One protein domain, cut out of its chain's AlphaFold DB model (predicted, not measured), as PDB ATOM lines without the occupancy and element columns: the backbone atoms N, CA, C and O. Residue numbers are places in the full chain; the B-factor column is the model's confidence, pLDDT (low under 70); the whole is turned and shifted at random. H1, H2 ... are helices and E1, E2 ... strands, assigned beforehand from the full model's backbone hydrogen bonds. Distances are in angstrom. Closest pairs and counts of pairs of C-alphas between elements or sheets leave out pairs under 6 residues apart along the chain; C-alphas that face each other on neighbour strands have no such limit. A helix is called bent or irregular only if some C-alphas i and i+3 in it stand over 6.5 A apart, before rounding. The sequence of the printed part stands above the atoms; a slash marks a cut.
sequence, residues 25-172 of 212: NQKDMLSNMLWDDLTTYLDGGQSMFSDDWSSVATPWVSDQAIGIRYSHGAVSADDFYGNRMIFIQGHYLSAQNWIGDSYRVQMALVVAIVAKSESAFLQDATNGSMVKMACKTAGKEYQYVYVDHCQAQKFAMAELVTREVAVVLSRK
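AT A GLANCE: This is residues 25 to 172 of the 212 residues of an uncharacterized protein of Rhodanobacter glycinis (UniProt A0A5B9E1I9). A strongly twisted sheet of seven strands is folded back on itself into two leaves, E1 E2 and E7 E5 E4 E3, with the bent strand E6 as the hinge; at one end of the model the two long helices H1 and H6 cross, and they graze the sheet only with residues 38 to 42 and 153 to 160. H3 packs on strands of both leaves, H4 packs on E6, and little H5 is on the opposite face from H3. The printed part has 148 residues, with six named helices and seven named strands in the order H1 H2 E1 H3 H4 E2 E3 E4 E5 H5 E6 E7 H6, a mixed class of helices and strands. The sheet is mixed, in the order E1 E2 E6 E7 E5 E4 E3. The whole is compact, with a radius of gyration of the C-alphas of 15.8 A and spans of 46 by 34 by 26 A.

IN THESE COORDINATES: Start at the hinge: find C-alpha 130 at (19.439, 11.576, -19.553), where E6 begins, and go 23.4 A to residue 141; it bends by 96 degrees at residue 136. The edge strand E1, residues 57 to 62, has as its neighbour E2, residues 85 to 91 and 19.1 A long, and E2 is in turn the neighbour on one side of E6. On its other side look for E7, residues 144 to 151 and 19.1 A long, bending by 62 degrees at residue 148, then E5, residues 110 to 115 and 16.1 A long, E4, residues 102 to 106, and E3, residues 94 to 97. H1 runs 25.6 A from C-alpha 25 at (5.356, 32.434, 6.578) to residue 42. H2 holds residues 50 to 56, H3 residues 63 to 72, H4 residues 74 to 81 and H5 residues 119 to 122. H6, residues 153 to 171, is 26.7 A long and ends with C-alpha 171 at (23.151, 40.541, 6.013).

HOW THE PARTS SIT: In this folded sheet, bent back into two leaves that face each other, look first at E2 and E6, antiparallel, with N 86 and O 135 at 2.8 A. E6 and E7 form an antiparallel hairpin, with N 136 and O 148 at 2.9 A. E1 and E2 are parallel, with N 58 and O 85 at 2.8 A; with H3 and H4 between, they make a strand-helix-strand unit, two parallel neighbours joined through helices, with a right-handed crossover. E7 and E5 are parallel too, with N 113 and O 147 at 2.9 A. E3 E4 E5 are a meander, each strand the antiparallel neighbour of the one before; N 105 and O 112 are at 2.8 A, N 96 and O 104 at 2.9 A. H3 is on the sheet at a height of 8.2 A, and its closest C-alphas to E7 are those of Gly 67 and Val 145, 6.1 A apart. H4, at a height of 7.6 A, comes closest to E6 with the C-alphas of Tyr 81 and Thr 137, 6.4 A. H5, at a height of 7.2 A, lies over none of the strands. H1 touches H6 at a steep tilt of 58 degrees, opposite ways, closest at the C-alphas of Leu 34 and Val 161, 6.0 A; H6 does this with residues 157 to 165 alone. H2 only grazes the sheet and only just touches H1, with 3 pairs of C-alphas within 8 A, the closest those of Tyr 41 and Ser 50 at 6.4 A. In H1, H3, H4 and H6 every O i to N i+4 pair is within hydrogen-bond range, in H2 2 of 3; H5 is too short for one.

THE WHOLE: The two C-alphas farthest apart are those of Asn 25 and Tyr 142, 50.0 A. The printed part has no cut and no long link. Its mean pLDDT is 89.1; look for values under 70 at residues 25 to 26 and 170 to 172.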
ATOM      1  N   ASN A  25       5.927  31.987   7.853       69.94
ATOM      2  CA  ASN A  25       5.356  32.434   6.578       69.94
ATOM      3  C   ASN A  25       6.297  33.335   5.748       69.94
ATOM      4  O   ASN A  25       6.282  33.277   4.522       69.94
ATOM      5  N   GLN A  26       7.094  34.203   6.380       68.56
ATOM      6  CA  GLN A  26       8.059  35.057   5.673       68.56
ATOM      7  C   GLN A  26       9.277  34.264   5.191       68.56
ATOM      8  O   GLN A  26       9.810  34.567   4.124       68.56
ATOM      9  N   LYS A  27       9.712  33.253   5.953       74.50
ATOM     10  CA  LYS A  27      10.793  32.351   5.532       74.50
ATOM     11  C   LYS A  27      10.350  31.487   4.360       74.50
ATOM     12  O   LYS A  27      11.114  31.350   3.410       74.50
ATOM     13  N   ASP A  28       9.124  30.978   4.395       80.81
ATOM     14  CA  ASP A  28       8.564  30.153   3.323       80.81
ATOM     15  C   ASP A  28       8.446  30.942   2.015       80.81
ATOM     16  O   ASP A  28       8.895  30.483   0.967       80.81
ATOM     17  N   MET A  29       7.928  32.176   2.072       79.62
ATOM     18  CA  MET A  29       7.847  33.041   0.888       79.62
ATOM     19  C   MET A  29       9.228  33.361   0.308       79.62
ATOM     20  O   MET A  29       9.422  33.249  -0.900       79.62
ATOM     21  N   LEU A  30      10.194  33.725   1.157       81.69
ATOM     22  CA  LEU A  30      11.562  33.989   0.710       81.69
ATOM     23  C   LEU A  30      12.209  32.735   0.107       81.69
ATOM     24  O   LEU A  30      12.899  32.834  -0.904       81.69
ATOM     25  N   SER A  31      11.956  31.565   0.695       84.94
ATOM     26  CA  SER A  31      12.460  30.287   0.189       84.94
ATOM     27  C   SER A  31      11.906  29.986  -1.201       84.94
ATOM     28  O   SER A  31      12.679  29.631  -2.082       84.94
ATOM     29  N   ASN A  32      10.608  30.200  -1.433       87.62
ATOM     30  CA  ASN A  32       9.994  30.013  -2.752       87.62
ATOM     31  C   ASN A  32      10.559  30.990  -3.792       87.62
ATOM     32  O   ASN A  32      10.936  30.571  -4.881       87.62
ATOM     33  N   MET A  33      10.702  32.273  -3.442       89.31
ATOM     34  CA  MET A  33      11.300  33.264  -4.347       89.31
ATOM     35  C   MET A  33      12.739  32.902  -4.730       89.31
ATOM     36  O   MET A  33      13.108  32.986  -5.897       89.31
ATOM     37  N   LEU A  34      13.555  32.498  -3.754       89.69
ATOM     38  CA  LEU A  34      14.937  32.082  -3.998       89.69
ATOM     39  C   LEU A  34      15.007  30.764  -4.772       89.69
ATOM     40  O   LEU A  34      15.927  30.579  -5.562       89.69
ATOM     41  N   TRP A  35      14.043  29.865  -4.579       93.94
ATOM     42  CA  TRP A  35      13.935  28.634  -5.353       93.94
ATOM     43  C   TRP A  35      13.663  28.911  -6.835       93.94
ATOM     44  O   TRP A  35      14.348  28.362  -7.702       93.94
ATOM     45  N   ASP A  36      12.699  29.781  -7.132       92.31
ATOM     46  CA  ASP A  36      12.353  30.168  -8.503       92.31
ATOM     47  C   ASP A  36      13.497  30.939  -9.174       92.31
ATOM     48  O   ASP A  36      13.840  30.682 -10.334       92.31
ATOM     49  N   ASP A  37      14.144  31.842  -8.433       91.81
ATOM     50  CA  ASP A  37      15.298  32.593  -8.922       91.81
ATOM     51  C   ASP A  37      16.508  31.681  -9.182       91.81
ATOM     52  O   ASP A  37      17.133  31.786 -10.238       91.81
ATOM     53  N   LEU A  38      16.792  30.726  -8.287       95.12
ATOM     54  CA  LEU A  38      17.833  29.717  -8.495       95.12
ATOM     55  C   LEU A  38      17.515  28.841  -9.710       95.12
ATOM     56  O   LEU A  38      18.402  28.572 -10.513       95.12
ATOM     57  N   THR A  39      16.264  28.412  -9.882       95.81
ATOM     58  CA  THR A  39      15.850  27.637 -11.064       95.81
ATOM     59  C   THR A  39      16.120  28.427 -12.340       95.81
ATOM     60  O   THR A  39      16.776  27.930 -13.254       95.81
ATOM     61  N   THR A  40      15.707  29.696 -12.357       93.69
ATOM     62  CA  THR A  40      15.928  30.612 -13.480       93.69
ATOM     63  C   THR A  40      17.419  30.787 -13.766       93.69
ATOM     64  O   THR A  40      17.832  30.711 -14.922       93.69
ATOM     65  N   TYR A  41      18.243  30.964 -12.731       96.12
ATOM     66  CA  TYR A  41      19.699  31.044 -12.851       96.12
ATOM     67  C   TYR A  41      20.305  29.777 -13.471       96.12
ATOM     68  O   TYR A  41      21.110  29.862 -14.400       96.12
ATOM     69  N   LEU A  42      19.914  28.597 -12.978       96.25
ATOM     70  CA  LEU A  42      20.449  27.315 -13.442       96.25
ATOM     71  C   LEU A  42      20.088  27.021 -14.900       96.25
ATOM     72  O   LEU A  42      20.898  26.421 -15.609       96.25
ATOM     73  N   ASP A  43      18.918  27.475 -15.346       94.56
ATOM     74  CA  ASP A  43      18.450  27.356 -16.728       94.56
ATOM     75  C   ASP A  43      19.021  28.451 -17.658       94.56
ATOM     76  O   ASP A  43      18.747  28.457 -18.859       94.56
ATOM     77  N   GLY A  44      19.851  29.364 -17.133       92.31
ATOM     78  CA  GLY A  44      20.503  30.434 -17.898       92.31
ATOM     79  C   GLY A  44      19.625  31.666 -18.148       92.31
ATOM     80  O   GLY A  44      19.932  32.480 -19.020       92.31
ATOM     81  N   GLY A  45      18.529  31.802 -17.404       92.25
ATOM     82  CA  GLY A  45      17.654  32.967 -17.417       92.25
ATOM     83  C   GLY A  45      18.203  34.159 -16.624       92.25
ATOM     84  O   GLY A  45      19.279  34.118 -16.025       92.25
ATOM     85  N   GLN A  46      17.436  35.251 -16.613       90.94
ATOM     86  CA  GLN A  46      17.771  36.445 -15.835       90.94
ATOM     87  C   GLN A  46      17.392  36.246 -14.364       90.94
ATOM     88  O   GLN A  46      16.211  36.202 -14.035       90.94
ATOM     89  N   SER A  47      18.399  36.152 -13.495       89.50
ATOM     90  CA  SER A  47      18.240  36.000 -12.044       89.50
ATOM     91  C   SER A  47      18.639  37.280 -11.307       89.50
ATOM     92  O   SER A  47      19.671  37.899 -11.597       89.50
ATOM     93  N   MET A  48      17.820  37.656 -10.325       85.50
ATOM     94  CA  MET A  48      18.040  38.802  -9.447       85.50
ATOM     95  C   MET A  48      19.219  38.577  -8.493       85.50
ATOM     96  O   MET A  48      19.883  39.543  -8.123       85.50
ATOM     97  N   PHE A  49      19.501  37.323  -8.131       85.00
ATOM     98  CA  PHE A  49      20.605  36.930  -7.249       85.00
ATOM     99  C   PHE A  49      21.748  36.240  -8.006       85.00
ATOM    100  O   PHE A  49      22.492  35.446  -7.435       85.00
ATOM    101  N   SER A  50      21.913  36.535  -9.300       86.94
ATOM    102  CA  SER A  50      22.901  35.868 -10.158       86.94
ATOM    103  C   SER A  50      24.339  35.952  -9.630       86.94
ATOM    104  O   SER A  50      25.069  34.962  -9.719       86.94
ATOM    105  N   ASP A  51      24.732  37.072  -9.020       86.12
ATOM    106  CA  ASP A  51      26.046  37.222  -8.382       86.12
ATOM    107  C   ASP A  51      26.209  36.270  -7.184       86.12
ATOM    108  O   ASP A  51      27.208  35.547  -7.108       86.12
ATOM    109  N   ASP A  52      25.214  36.206  -6.292       87.81
ATOM    110  CA  ASP A  52      25.229  35.304  -5.135       87.81
ATOM    111  C   ASP A  52      25.220  33.834  -5.600       87.81
ATOM    112  O   ASP A  52      26.071  33.048  -5.165       87.81
ATOM    113  N   TRP A  53      24.373  33.462  -6.567       93.12
ATOM    114  CA  TRP A  53      24.338  32.101  -7.112       93.12
ATOM    115  C   TRP A  53      25.628  31.705  -7.814       93.12
ATOM    116  O   TRP A  53      26.129  30.607  -7.575       93.12
ATOM    117  N   SER A  54      26.231  32.597  -8.600       91.56
ATOM    118  CA  SER A  54      27.493  32.319  -9.295       91.56
ATOM    119  C   SER A  54      28.671  32.069  -8.357       91.56
ATOM    120  O   SER A  54      29.691  31.517  -8.775       91.56
ATOM    121  N   SER A  55      28.556  32.444  -7.083       90.62
ATOM    122  CA  SER A  55      29.575  32.153  -6.077       90.62
ATOM    123  C   SER A  55      29.479  30.730  -5.513       90.62
ATOM    124  O   SER A  55      30.477  30.205  -5.022       90.62
ATOM    125  N   VAL A  56      28.311  30.084  -5.610       92.31
ATOM    126  CA  VAL A  56      28.026  28.789  -4.965       92.31
ATOM    127  C   VAL A  56      27.570  27.695  -5.925       92.31
ATOM    128  O   VAL A  56      27.661  26.518  -5.578       92.31
ATOM    129  N   ALA A  57      27.106  28.052  -7.117       95.31
ATOM    130  CA  ALA A  57      26.551  27.140  -8.100       95.31
ATOM    131  C   ALA A  57      27.112  27.421  -9.498       95.31
ATOM    132  O   ALA A  57      27.384  28.557  -9.874       95.31
ATOM    133  N   THR A  58      27.272  26.359 -10.279       95.50
ATOM    134  CA  THR A  58      27.475  26.426 -11.725       95.50
ATOM    135  C   THR A  58      26.187  25.960 -12.407       95.50
ATOM    136  O   THR A  58      25.728  24.865 -12.064       95.50
ATOM    137  N   PRO A  59      25.615  26.741 -13.347       95.62
ATOM    138  CA  PRO A  59      24.411  26.373 -14.097       95.62
ATOM    139  C   PRO A  59      24.524  25.033 -14.822       95.62
ATOM    140  O   PRO A  59      25.613  24.453 -14.905       95.62
ATOM    141  N   TRP A  60      23.406  24.568 -15.391       95.94
ATOM    142  CA  TRP A  60      23.371  23.308 -16.125       95.94
ATOM    143  C   TRP A  60      24.467  23.238 -17.184       95.94
ATOM    144  O   TRP A  60      24.505  24.009 -18.143       95.94
ATOM    145  N   VAL A  61      25.347  22.261 -17.021       95.38
ATOM    146  CA  VAL A  61      26.459  21.997 -17.923       95.38
ATOM    147  C   VAL A  61      26.421  20.533 -18.338       95.38
ATOM    148  O   VAL A  61      26.111  19.646 -17.539       95.38
ATOM    149  N   SER A  62      26.697  20.263 -19.614       95.81
ATOM    150  CA  SER A  62      26.790  18.881 -20.073       95.81
ATOM    151  C   SER A  62      28.055  18.213 -19.538       95.81
ATOM    152  O   SER A  62      29.104  18.850 -19.415       95.81
ATOM    153  N   ASP A  63      27.988  16.912 -19.277       93.56
ATOM    154  CA  ASP A  63      29.160  16.098 -18.940       93.56
ATOM    155  C   ASP A  63      30.292  16.253 -19.978       93.56
ATOM    156  O   ASP A  63      31.469  16.353 -19.625       93.56
ATOM    157  N   GLN A  64      29.940  16.380 -21.259       93.56
ATOM    158  CA  GLN A  64      30.879  16.669 -22.341       93.56
ATOM    159  C   GLN A  64      31.566  18.031 -22.190       93.56
ATOM    160  O   GLN A  64      32.782  18.124 -22.347       93.56
ATOM    161  N   ALA A  65      30.817  19.091 -21.873       93.62
ATOM    162  CA  ALA A  65      31.377  20.429 -21.699       93.62
ATOM    163  C   ALA A  65      32.339  20.494 -20.502       93.62
ATOM    164  O   ALA A  65      33.379  21.151 -20.589       93.62
ATOM    165  N   ILE A  66      32.043  19.755 -19.424       92.69
ATOM    166  CA  ILE A  66      32.968  19.577 -18.298       92.69
ATOM    167  C   ILE A  66      34.263  18.915 -18.788       92.69
ATOM    168  O   ILE A  66      35.351  19.454 -18.574       92.69
ATOM    169  N   GLY A  67      34.163  17.785 -19.499       90.50
ATOM    170  CA  GLY A  67      35.333  17.076 -20.023       90.50
ATOM    171  C   GLY A  67      36.186  17.922 -20.976       90.50
ATOM    172  O   GLY A  67      37.414  17.933 -20.858       90.50
ATOM    173  N   ILE A  68      35.554  18.696 -21.867       90.69
ATOM    174  CA  ILE A  68      36.242  19.630 -22.772       90.69
ATOM    175  C   ILE A  68      36.996  20.695 -21.972       90.69
ATOM    176  O   ILE A  68      38.176  20.930 -22.238       90.69
ATOM    177  N   ARG A  69      36.379  21.302 -20.950       91.44
ATOM    178  CA  ARG A  69      37.062  22.309 -20.122       91.44
ATOM    179  C   ARG A  69      38.309  21.735 -19.447       91.44
ATOM    180  O   ARG A  69      39.382  22.326 -19.539       91.44
ATOM    181  N   TYR A  70      38.204  20.541 -18.872       90.25
ATOM    182  CA  TYR A  70      39.343  19.830 -18.281       90.25
ATOM    183  C   TYR A  70      40.384  19.351 -19.306       90.25
ATOM    184  O   TYR A  70      41.504  18.990 -18.933       90.25
ATOM    185  N   SER A  71      40.051  19.296 -20.595       88.31
ATOM    186  CA  SER A  71      41.021  19.028 -21.663       88.31
ATOM    187  C   SER A  71      41.846  20.265 -22.030       88.31
ATOM    188  O   SER A  71      43.024  20.124 -22.343       88.31
ATOM    189  N   HIS A  72      41.266  21.464 -21.916       87.69
ATOM    190  CA  HIS A  72      41.967  22.729 -22.155       87.69
ATOM    191  C   HIS A  72      42.867  23.156 -20.987       87.69
ATOM    192  O   HIS A  72      43.831  23.888 -21.196       87.69
ATOM    193  N   GLY A  73      42.595  22.683 -19.768       88.06
ATOM    194  CA  GLY A  73      43.503  22.845 -18.633       88.06
ATOM    195  C   GLY A  73      42.844  22.506 -17.301       88.06
ATOM    196  O   GLY A  73      41.820  23.088 -16.958       88.06
ATOM    197  N   ALA A  74      43.452  21.593 -16.536       86.12
ATOM    198  CA  ALA A  74      42.903  21.147 -15.252       86.12
ATOM    199  C   ALA A  74      42.834  22.285 -14.222       86.12
ATOM    200  O   ALA A  74      41.768  22.528 -13.683       86.12
ATOM    201  N   VAL A  75      43.916  23.059 -14.056       86.75
ATOM    202  CA  VAL A  75      43.967  24.181 -13.095       86.75
ATOM    203  C   VAL A  75      42.854  25.200 -13.355       86.75
ATOM    204  O   VAL A  75      42.102  25.541 -12.453       86.75
ATOM    205  N   SER A  76      42.677  25.629 -14.608       87.19
ATOM    206  CA  SER A  76      41.616  26.584 -14.956       87.19
ATOM    207  C   SER A  76      40.208  25.996 -14.802       87.19
ATOM    208  O   SER A  76      39.265  26.735 -14.516       87.19
ATOM    209  N   ALA A  77      40.041  24.688 -15.016       89.56
ATOM    210  CA  ALA A  77      38.772  24.010 -14.787       89.56
ATOM    211  C   ALA A  77      38.455  23.927 -13.289       89.56
ATOM    212  O   ALA A  77      37.338  24.253 -12.895       89.56
ATOM    213  N   ASP A  78      39.441  23.574 -12.466       88.00
ATOM    214  CA  ASP A  78      39.322  23.535 -11.010       88.00
ATOM    215  C   ASP A  78      39.048  24.935 -10.440       88.00
ATOM    216  O   ASP A  78      38.173  25.079  -9.596       88.00
ATOM    217  N   ASP A  79      39.673  25.996 -10.958       87.00
ATOM    218  CA  ASP A  79      39.357  27.378 -10.560       87.00
ATOM    219  C   ASP A  79      37.909  27.765 -10.912       87.00
ATOM    220  O   ASP A  79      37.239  28.522 -10.198       87.00
ATOM    221  N   PHE A  80      37.401  27.244 -12.030       87.81
ATOM    222  CA  PHE A  80      36.038  27.504 -12.478       87.81
ATOM    223  C   PHE A  80      34.994  26.680 -11.707       87.81
ATOM    224  O   PHE A  80      33.890  27.168 -11.475       87.81
ATOM    225  N   TYR A  81      35.311  25.461 -11.276       90.12
ATOM    226  CA  TYR A  81      34.338  24.536 -10.685       90.12
ATOM    227  C   TYR A  81      34.519  24.282  -9.178       90.12
ATOM    228  O   TYR A  81      33.535  24.074  -8.472       90.12
ATOM    229  N   GLY A  82      35.746  24.340  -8.667       80.81
ATOM    230  CA  GLY A  82      36.196  23.720  -7.414       80.81
ATOM    231  C   GLY A  82      35.538  24.199  -6.121       80.81
ATOM    232  O   GLY A  82      35.604  23.500  -5.117       80.81
ATOM    233  N   ASN A  83      34.858  25.345  -6.134       83.81
ATOM    234  CA  ASN A  83      34.164  25.893  -4.960       83.81
ATOM    235  C   ASN A  83      32.640  25.962  -5.125       83.81
ATOM    236  O   ASN A  83      31.955  26.599  -4.324       83.81
ATOM    237  N   ARG A  84      32.106  25.332  -6.174       91.12
ATOM    238  CA  ARG A  84      30.702  25.434  -6.560       91.12
ATOM    239  C   ARG A  84      30.062  24.057  -6.618       91.12
ATOM    240  O   ARG A  84      30.701  23.064  -6.954       91.12
ATOM    241  N   MET A  85      28.768  24.019  -6.333       94.88
ATOM    242  CA  MET A  85      27.918  22.912  -6.739       94.88
ATOM    243  C   MET A  85      27.692  23.005  -8.249       94.88
ATOM    244  O   MET A  85      27.311  24.056  -8.756       94.88
ATOM    245  N   ILE A  86      27.922  21.930  -8.984       96.12
ATOM    246  CA  ILE A  86      27.829  21.908 -10.442       96.12
ATOM    247  C   ILE A  86      26.596  21.114 -10.814       96.12
ATOM    248  O   ILE A  86      26.480  19.946 -10.443       96.12
ATOM    249  N   PHE A  87      25.694  21.734 -11.565       97.19
ATOM    250  CA  PHE A  87      24.503  21.072 -12.070       97.19
ATOM    251  C   PHE A  87      24.846  20.396 -13.398       97.19
ATOM    252  O   PHE A  87      25.063  21.048 -14.416       97.19
ATOM    253  N   ILE A  88      24.960  19.071 -13.372       96.19
ATOM    254  CA  ILE A  88      25.440  18.258 -14.489       96.19
ATOM    255  C   ILE A  88      24.271  17.536 -15.139       96.19
ATOM    256  O   ILE A  88      23.511  16.834 -14.467       96.19
ATOM    257  N   GLN A  89      24.183  17.641 -16.460       95.44
ATOM    258  CA  GLN A  89      23.338  16.776 -17.273       95.44
ATOM    259  C   GLN A  89      24.200  15.910 -18.191       95.44
ATOM    260  O   GLN A  89      25.082  16.411 -18.885       95.44
ATOM    261  N   GLY A  90      23.978  14.602 -18.194       94.44
ATOM    262  CA  GLY A  90      24.810  13.681 -18.968       94.44
ATOM    263  C   GLY A  90      24.108  12.366 -19.247       94.44
ATOM    264  O   GLY A  90      23.187  11.971 -18.528       94.44
ATOM    265  N   HIS A  91      24.480  11.718 -20.347       94.44
ATOM    266  CA  HIS A  91      23.890  10.430 -20.691       94.44
ATOM    267  C   HIS A  91      24.471   9.362 -19.775       94.44
ATOM    268  O   HIS A  91      25.682   9.142 -19.742       94.44
ATOM    269  N   TYR A  92      23.593   8.707 -19.027       95.12
ATOM    270  CA  TYR A  92      23.951   7.587 -18.180       95.12
ATOM    271  C   TYR A  92      24.433   6.421 -19.041       95.12
ATOM    272  O   TYR A  92      23.750   6.016 -19.979       95.12
ATOM    273  N   LEU A  93      25.596   5.862 -18.711       95.56
ATOM    274  CA  LEU A  93      26.134   4.680 -19.385       95.56
ATOM    275  C   LEU A  93      26.027   3.447 -18.493       95.56
ATOM    276  O   LEU A  93      25.529   2.408 -18.924       95.56
ATOM    277  N   SER A  94      26.497   3.552 -17.250       94.75
ATOM    278  CA  SER A  94      26.418   2.465 -16.274       94.75
ATOM    279  C   SER A  94      26.597   2.967 -14.844       94.75
ATOM    280  O   SER A  94      27.150   4.044 -14.619       94.75
ATOM    281  N   ALA A  95      26.179   2.157 -13.876       94.19
ATOM    282  CA  ALA A  95      26.524   2.303 -12.471       94.19
ATOM    283  C   ALA A  95      27.121   0.990 -11.973       94.19
ATOM    284  O   ALA A  95      26.627  -0.095 -12.283       94.19
ATOM    285  N   GLN A  96      28.195   1.088 -11.200       93.62
ATOM    286  CA  GLN A  96      28.859  -0.054 -10.586       93.62
ATOM    287  C   GLN A  96      29.030   0.223  -9.098       93.62
ATOM    288  O   GLN A  96      29.263   1.366  -8.703       93.62
ATOM    289  N   ASN A  97      28.920  -0.815  -8.265       91.44
ATOM    290  CA  ASN A  97      29.273  -0.687  -6.853       91.44
ATOM    291  C   ASN A  97      30.723  -0.203  -6.744       91.44
ATOM    292  O   ASN A  97      31.613  -0.740  -7.407       91.44
ATOM    293  N   TRP A  98      30.942   0.806  -5.915       89.19
ATOM    294  CA  TRP A  98      32.258   1.360  -5.645       89.19
ATOM    295  C   TRP A  98      32.624   1.176  -4.173       89.19
ATOM    296  O   TRP A  98      31.888   0.557  -3.405       89.19
ATOM    297  N   ILE A  99      33.801   1.663  -3.791       84.81
ATOM    298  CA  ILE A  99      34.313   1.557  -2.429       84.81
ATOM    299  C   ILE A  99      33.320   2.211  -1.455       84.81
ATOM    300  O   ILE A  99      32.848   3.331  -1.666       84.81
ATOM    301  N   GLY A 100      33.025   1.492  -0.371       82.25
ATOM    302  CA  GLY A 100      32.072   1.925   0.646       82.25
ATOM    303  C   GLY A 100      30.621   1.745   0.202       82.25
ATOM    304  O   GLY A 100      30.283   0.790  -0.497       82.25
ATOM    305  N   ASP A 101      29.752   2.659   0.634       88.81
ATOM    306  CA  ASP A 101      28.328   2.643   0.287       88.81
ATOM    307  C   ASP A 101      28.006   3.649  -0.825       88.81
ATOM    308  O   ASP A 101      27.153   4.528  -0.695       88.81
ATOM    309  N   SER A 102      28.733   3.526  -1.938       92.50
ATOM    310  CA  SER A 102      28.581   4.392  -3.105       92.50
ATOM    311  C   SER A 102      28.523   3.615  -4.419       92.50
ATOM    312  O   SER A 102      29.000   2.482  -4.535       92.50
ATOM    313  N   TYR A 103      27.916   4.243  -5.418       93.12
ATOM    314  CA  TYR A 103      27.987   3.861  -6.815       93.12
ATOM    315  C   TYR A 103      28.987   4.753  -7.543       93.12
ATOM    316  O   TYR A 103      28.996   5.974  -7.379       93.12
ATOM    317  N   ARG A 104      29.774   4.134  -8.419       94.25
ATOM    318  CA  ARG A 104      30.485   4.817  -9.494       94.25
ATOM    319  C   ARG A 104      29.566   4.849 -10.705       94.25
ATOM    320  O   ARG A 104      29.308   3.812 -11.313       94.25
ATOM    321  N   VAL A 105      29.075   6.032 -11.037       95.19
ATOM    322  CA  VAL A 105      28.168   6.284 -12.156       95.19
ATOM    323  C   VAL A 105      28.971   6.860 -13.309       95.19
ATOM    324  O   VAL A 105      29.612   7.900 -13.178       95.19
ATOM    325  N   GLN A 106      28.957   6.174 -14.441       95.12
ATOM    326  CA  GLN A 106      29.676   6.581 -15.635       95.12
ATOM    327  C   GLN A 106      28.739   7.308 -16.602       95.12
ATOM    328  O   GLN A 106      27.702   6.770 -16.997       95.12
ATOM    329  N   MET A 107      29.153   8.506 -17.006       94.50
ATOM    330  CA  MET A 107      28.637   9.255 -18.152       94.50
ATOM    331  C   MET A 107      29.715   9.304 -19.255       94.50
ATOM    332  O   MET A 107      30.718   8.589 -19.167       94.50
ATOM    333  N   ALA A 108      29.544  10.106 -20.309       90.56
ATOM    334  CA  ALA A 108      30.453  10.095 -21.457       90.56
ATOM    335  C   ALA A 108      31.871  10.562 -21.088       90.56
ATOM    336  O   ALA A 108      32.844   9.884 -21.418       90.56
ATOM    337  N   LEU A 109      31.989  11.699 -20.393       91.62
ATOM    338  CA  LEU A 109      33.280  12.280 -19.980       91.62
ATOM    339  C   LEU A 109      33.394  12.534 -18.469       91.62
ATOM    340  O   LEU A 109      34.443  12.971 -17.990       91.62
ATOM    341  N   VAL A 110      32.339  12.224 -17.715       95.06
ATOM    342  CA  VAL A 110      32.281  12.405 -16.263       95.06
ATOM    343  C   VAL A 110      32.024  11.069 -15.577       95.06
ATOM    344  O   VAL A 110      31.195  10.271 -16.015       95.06
ATOM    345  N   VAL A 111      32.725  10.850 -14.472       95.25
ATOM    346  CA  VAL A 111      32.465   9.777 -13.518       95.25
ATOM    347  C   VAL A 111      31.977  10.418 -12.224       95.25
ATOM    348  O   VAL A 111      32.707  11.175 -11.592       95.25
ATOM    349  N   ALA A 112      30.746  10.104 -11.835       95.25
ATOM    350  CA  ALA A 112      30.119  10.598 -10.620       95.25
ATOM    351  C   ALA A 112      30.165   9.547  -9.509       95.25
ATOM    352  O   ALA A 112      29.800   8.388  -9.721       95.25
ATOM    353  N   ILE A 113      30.591   9.953  -8.316       93.31
ATOM    354  CA  ILE A 113      30.510   9.139  -7.104       93.31
ATOM    355  C   ILE A 113      29.247   9.543  -6.344       93.31
ATOM    356  O   ILE A 113      29.140  10.660  -5.839       93.31
ATOM    357  N   VAL A 114      28.281   8.626  -6.289       93.56
ATOM    358  CA  VAL A 114      26.944   8.853  -5.721       93.56
ATOM    359  C   VAL A 114      26.754   7.920  -4.532       93.56
ATOM    360  O   VAL A 114      26.902   6.707  -4.679       93.56
ATOM    361  N   ALA A 115      26.412   8.439  -3.352       91.19
ATOM    362  CA  ALA A 115      26.086   7.588  -2.208       91.19
ATOM    363  C   ALA A 115      24.830   6.749  -2.504       91.19
ATOM    364  O   ALA A 115      23.877   7.247  -3.106       91.19
ATOM    365  N   LYS A 116      24.773   5.484  -2.062       90.50
ATOM    366  CA  LYS A 116      23.582   4.642  -2.305       90.50
ATOM    367  C   LYS A 116      22.321   5.212  -1.656       90.50
ATOM    368  O   LYS A 116      21.233   5.074  -2.205       90.50
ATOM    369  N   SER A 117      22.466   5.900  -0.525       89.19
ATOM    370  CA  SER A 117      21.377   6.631   0.133       89.19
ATOM    371  C   SER A 117      20.801   7.764  -0.722       89.19
ATOM    372  O   SER A 117      19.648   8.144  -0.540       89.19
ATOM    373  N   GLU A 118      21.580   8.293  -1.665       87.31
ATOM    374  CA  GLU A 118      21.207   9.418  -2.526       87.31
ATOM    375  C   GLU A 118      20.891   8.977  -3.959       87.31
ATOM    376  O   GLU A 118      20.391   9.771  -4.748       87.31
ATOM    377  N   SER A 119      21.100   7.704  -4.304       89.25
ATOM    378  CA  SER A 119      20.996   7.192  -5.674       89.25
ATOM    379  C   SER A 119      19.569   6.878  -6.130       89.25
ATOM    380  O   SER A 119      19.387   6.238  -7.164       89.25
ATOM    381  N   ALA A 120      18.539   7.284  -5.382       87.69
ATOM    382  CA  ALA A 120      17.145   6.997  -5.731       87.69
ATOM    383  C   ALA A 120      16.769   7.533  -7.126       87.69
ATOM    384  O   ALA A 120      16.010   6.899  -7.849       87.69
ATOM    385  N   PHE A 121      17.364   8.656  -7.545       84.69
ATOM    386  CA  PHE A 121      17.153   9.248  -8.873       84.69
ATOM    387  C   PHE A 121      17.775   8.445 -10.032       84.69
ATOM    388  O   PHE A 121      17.562   8.790 -11.191       84.69
ATOM    389  N   LEU A 122      18.546   7.395  -9.736       89.31
ATOM    390  CA  LEU A 122      19.173   6.511 -10.722       89.31
ATOM    391  C   LEU A 122      18.441   5.173 -10.880       89.31
ATOM    392  O   LEU A 122      18.858   4.373 -11.710       89.31
ATOM    393  N   GLN A 123      17.383   4.909 -10.103       87.31
ATOM    394  CA  GLN A 123      16.710   3.602 -10.085       87.31
ATOM    395  C   GLN A 123      16.162   3.193 -11.459       87.31
ATOM    396  O   GLN A 123      16.269   2.027 -11.829       87.31
ATOM    397  N   ASP A 124      15.676   4.166 -12.232       86.62
ATOM    398  CA  ASP A 124      15.119   3.951 -13.572       86.62
ATOM    399  C   ASP A 124      16.099   4.335 -14.698       86.62
ATOM    400  O   ASP A 124      15.734   4.360 -15.877       86.62
ATOM    401  N   ALA A 125      17.350   4.675 -14.364       90.69
ATOM    402  CA  ALA A 125      18.335   5.085 -15.356       90.69
ATOM    403  C   ALA A 125      18.831   3.875 -16.162       90.69
ATOM    404  O   ALA A 125      19.404   2.923 -15.629       90.69
ATOM    405  N   THR A 126      18.654   3.942 -17.479       93.38
ATOM    406  CA  THR A 126      19.150   2.942 -18.433       93.38
ATOM    407  C   THR A 126      20.223   3.547 -19.327       93.38
ATOM    408  O   THR A 126      20.367   4.767 -19.392       93.38
ATOM    409  N   ASN A 127      21.015   2.715 -20.007       95.12
ATOM    410  CA  ASN A 127      22.052   3.211 -20.914       95.12
ATOM    411  C   ASN A 127      21.441   4.154 -21.972       95.12
ATOM    412  O   ASN A 127      20.509   3.777 -22.682       95.12
ATOM    413  N   GLY A 128      21.956   5.381 -22.046       92.38
ATOM    414  CA  GLY A 128      21.463   6.459 -22.900       92.38
ATOM    415  C   GLY A 128      20.440   7.381 -22.231       92.38
ATOM    416  O   GLY A 128      20.197   8.472 -22.750       92.38
ATOM    417  N   SER A 129      19.877   7.015 -21.073       93.62
ATOM    418  CA  SER A 129      18.972   7.883 -20.313       93.62
ATOM    419  C   SER A 129      19.669   9.185 -19.931       93.62
ATOM    420  O   SER A 129      20.826   9.193 -19.507       93.62
ATOM    421  N   MET A 130      18.953  10.299 -20.056       92.75
ATOM    422  CA  MET A 130      19.439  11.576 -19.553       92.75
ATOM    423  C   MET A 130      19.338  11.587 -18.030       92.75
ATOM    424  O   MET A 130      18.244  11.436 -17.489       92.75
ATOM    425  N   VAL A 131      20.461  11.788 -17.342       93.25
ATOM    426  CA  VAL A 131      20.484  11.988 -15.890       93.25
ATOM    427  C   VAL A 131      20.877  13.418 -15.562       93.25
ATOM    428  O   VAL A 131      21.718  14.018 -16.233       93.25
ATOM    429  N   LYS A 132      20.241  13.956 -14.522       93.25
ATOM    430  CA  LYS A 132      20.498  15.284 -13.974       93.25
ATOM    431  C   LYS A 132      20.865  15.148 -12.506       93.25
ATOM    432  O   LYS A 132      20.129  14.527 -11.740       93.25
ATOM    433  N   MET A 133      21.991  15.724 -12.117       94.88
ATOM    434  CA  MET A 133      22.488  15.679 -10.745       94.88
ATOM    435  C   MET A 133      23.279  16.936 -10.414       94.88
ATOM    436  O   MET A 133      23.680  17.680 -11.306       94.88
ATOM    437  N   ALA A 134      23.498  17.165  -9.129       95.56
ATOM    438  CA  ALA A 134      24.336  18.238  -8.630       95.56
ATOM    439  C   ALA A 134      25.511  17.624  -7.866       95.56
ATOM    440  O   ALA A 134      25.287  16.780  -7.000       95.56
ATOM    441  N   CYS A 135      26.738  18.009  -8.210       95.25
ATOM    442  CA  CYS A 135      27.961  17.423  -7.656       95.25
ATOM    443  C   CYS A 135      29.022  18.487  -7.360       95.25
ATOM    444  O   CYS A 135      28.943  19.612  -7.858       95.25
ATOM    445  N   LYS A 136      30.076  18.111  -6.637       93.06
ATOM    446  CA  LYS A 136      31.324  18.880  -6.547       93.06
ATOM    447  C   LYS A 136      32.405  18.222  -7.404       93.06
ATOM    448  O   LYS A 136      32.390  17.014  -7.612       93.06
ATOM    449  N   THR A 137      33.332  19.002  -7.954       88.69
ATOM    450  CA  THR A 137      34.487  18.431  -8.668       88.69
ATOM    451  C   THR A 137      35.483  17.823  -7.698       88.69
ATOM    452  O   THR A 137      35.920  18.496  -6.769       88.69
ATOM    453  N   ALA A 138      35.907  16.597  -7.994       86.00
ATOM    454  CA  ALA A 138      37.021  15.920  -7.335       86.00
ATOM    455  C   ALA A 138      38.318  15.967  -8.175       86.00
ATOM    456  O   ALA A 138      39.352  15.458  -7.748       86.00
ATOM    457  N   GLY A 139      38.268  16.578  -9.366       80.88
ATOM    458  CA  GLY A 139      39.402  16.749 -10.277       80.88
ATOM    459  C   GLY A 139      39.331  15.839 -11.507       80.88
ATOM    460  O   GLY A 139      38.286  15.279 -11.842       80.88
ATOM    461  N   LYS A 140      40.454  15.698 -12.219       78.75
ATOM    462  CA  LYS A 140      40.568  14.870 -13.431       78.75
ATOM    463  C   LYS A 140      41.580  13.752 -13.233       78.75
ATOM    464  O   LYS A 140      42.723  14.021 -12.876       78.75
ATOM    465  N   GLU A 141      41.204  12.532 -13.608       76.94
ATOM    466  CA  GLU A 141      42.145  11.420 -13.739       76.94
ATOM    467  C   GLU A 141      42.047  10.797 -15.131       76.94
ATOM    468  O   GLU A 141      40.980  10.381 -15.593       76.94
ATOM    469  N   TYR A 142      43.196  10.694 -15.801       75.81
ATOM    470  CA  TYR A 142      43.315  10.147 -17.151       75.81
ATOM    471  C   TYR A 142      42.348  10.817 -18.148       75.81
ATOM    472  O   TYR A 142      42.560  11.962 -18.554       75.81
ATOM    473  N   GLN A 143      41.305  10.096 -18.568       79.50
ATOM    474  CA  GLN A 143      40.347  10.512 -19.596       79.50
ATOM    475  C   GLN A 143      39.030  11.048 -19.024       79.50
ATOM    476  O   GLN A 143      38.245  11.617 -19.780       79.50
ATOM    477  N   TYR A 144      38.795  10.901 -17.718       87.44
ATOM    478  CA  TYR A 144      37.524  11.247 -17.089       87.44
ATOM    479  C   TYR A 144      37.691  12.354 -16.056       87.44
ATOM    480  O   TYR A 144      38.707  12.453 -15.363       87.44
ATOM    481  N   VAL A 145      36.654  13.176 -15.939       91.06
ATOM    482  CA  VAL A 145      36.507  14.110 -14.826       91.06
ATOM    483  C   VAL A 145      35.738  13.406 -13.723       91.06
ATOM    484  O   VAL A 145      34.663  12.859 -13.968       91.06
ATOM    485  N   TYR A 146      36.293  13.411 -12.520       92.75
ATOM    486  CA  TYR A 146      35.646  12.854 -11.349       92.75
ATOM    487  C   TYR A 146      34.880  13.949 -10.625       92.75
ATOM    488  O   TYR A 146      35.387  15.044 -10.365       92.75
ATOM    489  N   VAL A 147      33.639  13.631 -10.298       93.31
ATOM    490  CA  VAL A 147      32.783  14.457  -9.457       93.31
ATOM    491  C   VAL A 147      32.295  13.615  -8.287       93.31
ATOM    492  O   VAL A 147      32.065  12.410  -8.421       93.31
ATOM    493  N   ASP A 148      32.184  14.238  -7.128       91.69
ATOM    494  CA  ASP A 148      31.804  13.606  -5.875       91.69
ATOM    495  C   ASP A 148      30.657  14.369  -5.200       91.69
ATOM    496  O   ASP A 148      30.135  15.349  -5.745       91.69
ATOM    497  N   HIS A 149      30.224  13.867  -4.038       89.38
ATOM    498  CA  HIS A 149      29.100  14.421  -3.273       89.38
ATOM    499  C   HIS A 149      27.870  14.675  -4.161       89.38
ATOM    500  O   HIS A 149      27.221  15.720  -4.084       89.38
ATOM    501  N   CYS A 150      27.613  13.736  -5.072       93.00
ATOM    502  CA  CYS A 150      26.572  13.866  -6.068       93.00
ATOM    503  C   CYS A 150      25.207  13.523  -5.485       93.00
ATOM    504  O   CYS A 150      24.982  12.398  -5.041       93.00
ATOM    505  N   GLN A 151      24.272  14.457  -5.605       91.69
ATOM    506  CA  GLN A 151      22.904  14.319  -5.121       91.69
ATOM    507  C   GLN A 151      21.884  14.707  -6.196       91.69
ATOM    508  O   GLN A 151      22.194  15.372  -7.192       91.69
ATOM    509  N   ALA A 152      20.631  14.292  -5.997       90.44
ATOM    510  CA  ALA A 152      19.537  14.719  -6.862       90.44
ATOM    511  C   ALA A 152      19.378  16.248  -6.809       90.44
ATOM    512  O   ALA A 152      19.461  16.850  -5.736       90.44
ATOM    513  N   GLN A 153      19.056  16.857  -7.954       90.19
ATOM    514  CA  GLN A 153      18.888  18.309  -8.114       90.19
ATOM    515  C   GLN A 153      18.093  18.957  -6.972       90.19
ATOM    516  O   GLN A 153      18.524  19.958  -6.409       90.19
ATOM    517  N   LYS A 154      16.939  18.377  -6.618       89.88
ATOM    518  CA  LYS A 154      16.040  18.937  -5.601       89.88
ATOM    519  C   LYS A 154      16.706  19.113  -4.231       89.88
ATOM    520  O   LYS A 154      16.388  20.064  -3.528       89.88
ATOM    521  N   PHE A 155      17.622  18.223  -3.853       91.00
ATOM    522  CA  PHE A 155      18.290  18.290  -2.553       91.00
ATOM    523  C   PHE A 155      19.385  19.354  -2.552       91.00
ATOM    524  O   PHE A 155      19.418  20.184  -1.648       91.00
ATOM    525  N   ALA A 156      20.181  19.425  -3.623       91.88
ATOM    526  CA  ALA A 156      21.163  20.493  -3.789       91.88
ATOM    527  C   ALA A 156      20.512  21.880  -3.839       91.88
ATOM    528  O   ALA A 156      20.994  22.814  -3.206       91.88
ATOM    529  N   MET A 157      19.393  22.022  -4.554       94.06
ATOM    530  CA  MET A 157      18.648  23.282  -4.584       94.06
ATOM    531  C   MET A 157      18.124  23.659  -3.198       94.06
ATOM    532  O   MET A 157      18.283  24.804  -2.787       94.06
ATOM    533  N   ALA A 158      17.565  22.705  -2.448       91.06
ATOM    534  CA  ALA A 158      17.096  22.956  -1.087       91.06
ATOM    535  C   ALA A 158      18.224  23.414  -0.154       91.06
ATOM    536  O   ALA A 158      18.031  24.350   0.625       91.06
ATOM    537  N   GLU A 159      19.406  22.804  -0.255       91.69
ATOM    538  CA  GLU A 159      20.592  23.199   0.508       91.69
ATOM    539  C   GLU A 159      21.024  24.637   0.175       91.69
ATOM    540  O   GLU A 159      21.205  25.459   1.079       91.69
ATOM    541  N   LEU A 160      21.132  24.966  -1.117       92.12
ATOM    542  CA  LEU A 160      21.533  26.296  -1.582       92.12
ATOM    543  C   LEU A 160      20.525  27.377  -1.180       92.12
ATOM    544  O   LEU A 160      20.924  28.413  -0.651       92.12
ATOM    545  N   VAL A 161      19.228  27.123  -1.361       90.25
ATOM    546  CA  VAL A 161      18.160  28.052  -0.968       90.25
ATOM    547  C   VAL A 161      18.157  28.264   0.541       90.25
ATOM    548  O   VAL A 161      18.130  29.403   0.994       90.25
ATOM    549  N   THR A 162      18.258  27.196   1.338       87.31
ATOM    550  CA  THR A 162      18.298  27.303   2.807       87.31
ATOM    551  C   THR A 162      19.485  28.144   3.272       87.31
ATOM    552  O   THR A 162      19.347  29.001   4.151       87.31
ATOM    553  N   ARG A 163      20.657  27.934   2.661       86.06
ATOM    554  CA  ARG A 163      21.849  28.742   2.923       86.06
ATOM    555  C   ARG A 163      21.606  30.210   2.580       86.06
ATOM    556  O   ARG A 163      21.925  31.070   3.399       86.06
ATOM    557  N   GLU A 164      21.030  30.500   1.418       84.50
ATOM    558  CA  GLU A 164      20.833  31.880   0.973       84.50
ATOM    559  C   GLU A 164      19.752  32.606   1.782       84.50
ATOM    560  O   GLU A 164      19.929  33.766   2.143       84.50
ATOM    561  N   VAL A 165      18.697  31.910   2.214       82.12
ATOM    562  CA  VAL A 165      17.739  32.437   3.200       82.12
ATOM    563  C   VAL A 165      18.478  32.899   4.460       82.12
ATOM    564  O   VAL A 165      18.273  34.022   4.924       82.12
ATOM    565  N   ALA A 166      19.378  32.079   5.010       78.50
ATOM    566  CA  ALA A 166      20.151  32.454   6.196       78.50
ATOM    567  C   ALA A 166      21.067  33.667   5.941       78.50
ATOM    568  O   ALA A 166      21.209  34.539   6.805       78.50
ATOM    569  N   VAL A 167      21.659  33.762   4.750       78.88
ATOM    570  CA  VAL A 167      22.499  34.890   4.326       78.88
ATOM    571  C   VAL A 167      21.677  36.177   4.204       78.88
ATOM    572  O   VAL A 167      22.016  37.184   4.831       78.88
ATOM    573  N   VAL A 168      20.556  36.152   3.488       73.06
ATOM    574  CA  VAL A 168      19.659  37.304   3.318       73.06
ATOM    575  C   VAL A 168      19.125  37.787   4.670       73.06
ATOM    576  O   VAL A 168      19.116  38.989   4.947       73.06
ATOM    577  N   LEU A 169      18.743  36.869   5.562       72.50
ATOM    578  CA  LEU A 169      18.243  37.216   6.895       72.50
ATOM    579  C   LEU A 169      19.334  37.748   7.846       72.50
ATOM    580  O   LEU A 169      19.007  38.496   8.780       72.50
ATOM    581  N   SER A 170      20.605  37.399   7.619       68.62
ATOM    582  CA  SER A 170      21.750  37.831   8.438       68.62
ATOM    583  C   SER A 170      22.430  39.114   7.941       68.62
ATOM    584  O   SER A 170      22.873  39.908   8.769       68.62
ATOM    585  N   ARG A 171      22.468  39.377   6.625       62.88
ATOM    586  CA  ARG A 171      23.151  40.541   6.013       62.88
ATOM    587  C   ARG A 171      22.402  41.877   6.147       62.88
ATOM    588  O   ARG A 171      22.960  42.927   5.841       62.88
ATOM    589  N   LYS A 172      21.138  41.872   6.560       52.16
ATOM    590  CA  LYS A 172      20.222  43.006   6.365       52.16
ATOM    591  C   LYS A 172      19.945  43.753   7.685       52.16
ATOM    592  O   LYS A 172      19.522  43.157   8.680       52.16
TER     593      LYS A 172